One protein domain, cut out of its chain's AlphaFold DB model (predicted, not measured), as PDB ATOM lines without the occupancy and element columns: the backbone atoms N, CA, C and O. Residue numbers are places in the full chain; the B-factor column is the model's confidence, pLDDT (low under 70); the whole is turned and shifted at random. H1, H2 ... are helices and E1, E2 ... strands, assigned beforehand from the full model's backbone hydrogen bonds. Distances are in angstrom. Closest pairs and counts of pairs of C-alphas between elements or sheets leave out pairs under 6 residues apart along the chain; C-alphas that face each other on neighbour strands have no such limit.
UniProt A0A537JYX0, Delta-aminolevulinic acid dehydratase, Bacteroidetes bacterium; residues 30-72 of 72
ATOM      1  N   HIS A  30     174.684 175.407 119.810       89.56
ATOM      2  CA  HIS A  30     173.491 176.079 119.277       89.56
ATOM      3  C   HIS A  30     173.528 176.206 117.740       89.56
ATOM      4  O   HIS A  30     172.500 176.088 117.089       89.56
ATOM      5  N   LYS A  31     174.724 176.321 117.139       90.69
ATOM      6  CA  LYS A  31     174.919 176.390 115.678       90.69
ATOM      7  C   LYS A  31     174.516 175.120 114.924       90.69
ATOM      8  O   LYS A  31     174.437 175.142 113.703       90.69
ATOM      9  N   SER A  32     174.334 174.007 115.630       93.75
ATOM     10  CA  SER A  32     173.900 172.730 115.059       93.75
ATOM     11  C   SER A  32     172.377 172.593 115.005       93.75
ATOM     12  O   SER A  32     171.894 171.619 114.432       93.75
ATOM     13  N   PHE A  33     171.629 173.524 115.603       92.75
ATOM     14  CA  PHE A  33     170.175 173.457 115.707       92.75
ATOM     15  C   PHE A  33     169.497 174.480 114.795       92.75
ATOM     16  O   PHE A  33     170.019 175.564 114.544       92.75
ATOM     17  N   ILE A  34     168.311 174.113 114.319       92.88
ATOM     18  CA  ILE A  34     167.382 174.988 113.608       92.88
ATOM     19  C   ILE A  34     166.064 174.908 114.367       92.88
ATOM     20  O   ILE A  34     165.553 173.809 114.585       92.88
ATOM     21  N   GLN A  35     165.527 176.057 114.767       92.31
ATOM     22  CA  GLN A  35     164.235 176.146 115.434       92.31
ATOM     23  C   GLN A  35     163.143 176.436 114.394       92.31
ATOM     24  O   GLN A  35     163.136 177.523 113.816       92.31
ATOM     25  N   PRO A  36     162.237 175.485 114.112       94.00
ATOM     26  CA  PRO A  36     161.057 175.769 113.309       94.00
ATOM     27  C   PRO A  36     160.060 176.602 114.122       94.00
ATOM     28  O   PRO A  36     159.854 176.342 115.306       94.00
ATOM     29  N   LEU A  37     159.424 177.573 113.469       94.06
ATOM     30  CA  LEU A  37     158.362 178.398 114.046       94.06
ATOM     31  C   LEU A  37     157.081 178.197 113.233       94.06
ATOM     32  O   LEU A  37     157.129 178.140 112.001       94.06
ATOM     33  N   PHE A  38     155.946 178.081 113.919       96.12
ATOM     34  CA  PHE A  38     154.631 177.978 113.293       96.12
ATOM     35  C   PHE A  38     153.954 179.340 113.354       96.12
ATOM     36  O   PHE A  38     153.815 179.896 114.436       96.12
ATOM     37  N   VAL A  39     153.527 179.860 112.206       96.81
ATOM     38  CA  VAL A  39     152.875 181.171 112.114       96.81
ATOM     39  C   VAL A  39     151.568 181.020 111.356       96.81
ATOM     40  O   VAL A  39     151.528 180.358 110.318       96.81
ATOM     41  N   ASP A  40     150.514 181.636 111.876       97.19
ATOM     42  CA  ASP A  40     149.194 181.664 111.254       97.19
ATOM     43  C   ASP A  40     148.661 183.104 111.252       97.19
ATOM     44  O   ASP A  40     148.571 183.762 112.287       97.19
ATOM     45  N   GLU A  41     148.334 183.621 110.067       95.50
ATOM     46  CA  GLU A  41     147.815 184.984 109.893       95.50
ATOM     47  C   GLU A  41     146.342 185.111 110.310       95.50
ATOM     48  O   GLU A  41     145.853 186.221 110.517       95.50
ATOM     49  N   ALA A  42     145.620 183.992 110.430       96.81
ATOM     50  CA  ALA A  42     144.191 183.987 110.726       96.81
ATOM     51  C   ALA A  42     143.870 184.089 112.228       96.81
ATOM     52  O   ALA A  42     142.701 184.247 112.589       96.81
ATOM     53  N   ILE A  43     144.874 183.990 113.104       96.38
ATOM     54  CA  ILE A  43     144.705 184.052 114.561       96.38
ATOM     55  C   ILE A  43     145.089 185.429 115.113       96.38
ATOM     56  O   ILE A  43     145.977 186.109 114.607       96.38
ATOM     57  N   THR A  44     144.406 185.842 116.179       95.44
ATOM     58  CA  THR A  44     144.623 187.143 116.837       95.44
ATOM     59  C   THR A  44     145.532 187.057 118.059       95.44
ATOM     60  O   THR A  44     146.058 188.076 118.499       95.44
ATOM     61  N   GLU A  45     145.717 185.859 118.604       95.56
ATOM     62  CA  GLU A  45     146.560 185.575 119.763       95.56
ATOM     63  C   GLU A  45     147.254 184.215 119.588       95.56
ATOM     64  O   GLU A  45     146.689 183.346 118.909       95.56
ATOM     65  N   PRO A  46     148.458 184.018 120.163       96.06
ATOM     66  CA  PRO A  46     149.144 182.735 120.122       96.06
ATOM     67  C   PRO A  46     148.286 181.611 120.693       96.06
ATOM     68  O   PRO A  46     147.543 181.794 121.660       96.06
ATOM     69  N   ARG A  47     148.391 180.425 120.096       95.88
ATOM     70  CA  ARG A  47     147.643 179.248 120.550       95.88
ATOM     71  C   ARG A  47     148.501 178.001 120.549       95.88
ATOM     72  O   ARG A  47     149.341 177.824 119.676       95.88
ATOM     73  N   ALA A  48     148.205 177.066 121.443       96.69
ATOM     74  CA  ALA A  48     148.874 175.771 121.452       96.69
ATOM     75  C   ALA A  48     148.638 174.975 120.149       96.69
ATOM     76  O   ALA A  48     147.536 174.961 119.579       96.69
ATOM     77  N   VAL A  49     149.674 174.265 119.701       95.56
ATOM     78  CA  VAL A  49     149.581 173.281 118.622       95.56
ATOM     79  C   VAL A  49     148.992 171.988 119.174       95.56
ATOM     80  O   VAL A  49     149.487 171.397 120.132       95.56
ATOM     81  N   ASN A  50     147.935 171.495 118.532       92.81
ATOM     82  CA  ASN A  50     147.358 170.215 118.913       92.81
ATOM     83  C   ASN A  50     148.348 169.075 118.610       92.81
ATOM     84  O   ASN A  50     148.785 168.917 117.471       92.81
ATOM     85  N   GLY A  51     148.685 168.282 119.626       95.12
ATOM     86  CA  GLY A  51     149.605 167.149 119.509       95.12
ATOM     87  C   GLY A  51     151.086 167.486 119.700       95.12
ATOM     88  O   GLY A  51     151.892 166.560 119.725       95.12
ATOM     89  N   LEU A  52     151.448 168.762 119.885       95.75
ATOM     90  CA  LEU A  52     152.803 169.173 120.254       95.75
ATOM     91  C   LEU A  52     152.767 169.920 121.591       95.75
ATOM     92  O   LEU A  52     152.299 171.053 121.682       95.75
ATOM     93  N   THR A  53     153.240 169.258 122.644       95.62
ATOM     94  CA  THR A  53     153.333 169.843 123.986       95.62
ATOM     95  C   THR A  53     154.325 171.002 123.987       95.62
ATOM     96  O   THR A  53     155.412 170.861 123.436       95.62
ATOM     97  N   GLU A  54     153.943 172.123 124.609       92.88
ATOM     98  CA  GLU A  54     154.777 173.334 124.737       92.88
ATOM     99  C   GLU A  54     155.184 173.974 123.397       92.88
ATOM    100  O   GLU A  54     156.152 174.726 123.328       92.88
ATOM    101  N   VAL A  55     154.428 173.708 122.327       95.31
ATOM    102  CA  VAL A  55     154.598 174.376 121.032       95.31
ATOM    103  C   VAL A  55     153.373 175.223 120.736       95.31
ATOM    104  O   VAL A  55     152.236 174.753 120.831       95.31
ATOM    105  N   GLU A  56     153.614 176.461 120.329       95.69
ATOM    106  CA  GLU A  56     152.576 177.419 119.971       95.69
ATOM    107  C   GLU A  56     152.619 177.758 118.477       95.69
ATOM    108  O   GLU A  56     153.637 177.602 117.799       95.69
ATOM    109  N   VAL A  57     151.467 178.181 117.965       97.12
ATOM    110  CA  VAL A  57     151.327 178.879 116.691       97.12
ATOM    111  C   VAL A  57     151.278 180.361 117.009       97.12
ATOM    112  O   VAL A  57     150.370 180.811 117.710       97.12
ATOM    113  N   ASP A  58     152.253 181.088 116.487       97.25
ATOM    114  CA  ASP A  58     152.392 182.524 116.642       97.25
ATOM    115  C   ASP A  58     151.531 183.295 115.634       97.25
ATOM    116  O   ASP A  58     151.193 182.814 114.547       97.25
ATOM    117  N   THR A  59     151.232 184.547 115.980       97.62
ATOM    118  CA  THR A  59     150.759 185.549 115.024       97.62
ATOM    119  C   THR A  59     151.960 186.166 114.287       97.62
ATOM    120  O   THR A  59     153.099 186.085 114.765       97.62
ATOM    121  N   PRO A  60     151.749 186.879 113.163       96.12
ATOM    122  CA  PRO A  60     152.831 187.590 112.476       96.12
ATOM    123  C   PRO A  60     153.563 188.621 113.346       96.12
ATOM    124  O   PRO A  60     154.712 188.954 113.065       96.12
ATOM    125  N   SER A  61     152.914 189.144 114.391       94.88
ATOM    126  CA  SER A  61     153.545 190.080 115.321       94.88
ATOM    127  C   SER A  61     154.265 189.373 116.466       94.88
ATOM    128  O   SER A  61     155.365 189.793 116.817       94.88
ATOM    129  N   SER A  62     153.684 188.315 117.050       96.31
ATOM    130  CA  SER A  62     154.304 187.623 118.190       96.31
ATOM    131  C   SER A  62     155.555 186.850 117.781       96.31
ATOM    132  O   SER A  62     156.526 186.848 118.533       96.31
ATOM    133  N   VAL A  63     155.595 186.310 116.554       95.56
ATOM    134  CA  VAL A  63     156.770 185.580 116.049       95.56
ATOM    135  C   VAL A  63     158.046 186.428 116.069       95.56
ATOM    136  O   VAL A  63     159.129 185.904 116.317       95.56
ATOM    137  N   LEU A  64     157.948 187.746 115.855       94.38
ATOM    138  CA  LEU A  64     159.111 188.639 115.915       94.38
ATOM    139  C   LEU A  64     159.684 188.702 117.333       94.38
ATOM    140  O   LEU A  64     160.896 188.608 117.511       94.38
ATOM    141  N   THR A  65     158.812 188.776 118.340       93.06
ATOM    142  CA  THR A  65     159.210 188.716 119.749       93.06
ATOM    143  C   THR A  65     159.812 187.351 120.095       93.06
ATOM    144  O   THR A  65     160.847 187.301 120.760       93.06
ATOM    145  N   SER A  66     159.237 186.253 119.592       92.19
ATOM    146  CA  SER A  66     159.789 184.900 119.760       92.19
ATOM    147  C   SER A  66     161.207 184.785 119.180       92.19
ATOM    148  O   SER A  66     162.099 184.214 119.811       92.19
ATOM    149  N   ILE A  67     161.447 185.368 118.000       93.31
ATOM    150  CA  ILE A  67     162.768 185.391 117.353       93.31
ATOM    151  C   ILE A  67     163.773 186.190 118.187       93.31
ATOM    152  O   ILE A  67     164.881 185.708 118.418       93.31
ATOM    153  N   GLU A  68     163.401 187.380 118.663       93.31
ATOM    154  CA  GLU A  68     164.274 188.216 119.495       93.31
ATOM    155  C   GLU A  68     164.695 187.500 120.784       93.31
ATOM    156  O   GLU A  68     165.867 187.542 121.158       93.31
ATOM    157  N   GLN A  69     163.767 186.790 121.428       90.88
ATOM    158  CA  GLN A  69     164.047 186.017 122.640       90.88
ATOM    159  C   GLN A  69     164.908 184.776 122.380       90.88
ATOM    160  O   GLN A  69     165.639 184.359 123.268       90.88
ATOM    161  N   SER A  70     164.853 184.197 121.178       84.88
ATOM    162  CA  SER A  70     165.586 182.966 120.836       84.88
ATOM    163  C   SER A  70     167.060 183.207 120.477       84.88
ATOM    164  O   SER A  70     167.836 182.259 120.347       84.88
ATOM    165  N   ILE A  71     167.451 184.469 120.272       69.81
ATOM    166  CA  ILE A  71     168.820 184.867 119.910       69.81
ATOM    167  C   ILE A  71     169.699 185.115 121.157       69.81
ATOM    168  O   ILE A  71     170.925 185.182 121.028       69.81
ATOM    169  N   TYR A  72     169.103 185.194 122.353       55.56
ATOM    170  CA  TYR A  72     169.781 185.451 123.631       55.56
ATOM    171  C   TYR A  72     169.753 184.243 124.569       55.56
ATOM    172  O   TYR A  72     170.772 184.052 125.274       55.56
TER     173      TYR A  72
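AT A GLANCE: This is residues 30 to 72 of the 72 residues of the protein "Delta-aminolevulinic acid dehydratase" of Bacteroidetes bacterium (UniProt A0A537JYX0). There is little regular structure here: one short helix, H1, and a three-residue strand, E1, at the end of a long looping stretch, residues 30 to 55. Short pairings tie that stretch to E1, and H1 follows E1. The printed part has 43 residues, with E1 before H1; 12 residues are in named elements, of mixed class. The whole is flat, spanning 32 by 24 by 12 A, and only just loose, close to compact, with a radius of gyration of the C-alphas of 11.1 A.

IN THESE COORDINATES: H1, residues 62 to 70, runs 12.5 A from C-alpha 62 at (154.304, 187.623, 118.190) to C-alpha 70 at (165.586, 182.966, 120.836). E1, residues 56 to 58, begins at C-alpha 56 at (152.576, 177.419, 119.971).

HOW THE PARTS SIT: H1 and E1 meet only through their tight link of 3 residues. Every O i to N i+4 pair in H1 is within hydrogen-bond range. E1 pairs with no named strand. Residues 38 to 39 pair parallel with residues 57 to 58 of E1, and residues 47 to 48 antiparallel with residues 56 to 57.

THE WHOLE: The C-alphas farthest apart, of Ser 32 and Thr 44, are 32.7 A apart. The printed part has no cut. Residues 71 to 72 have pLDDT under 70.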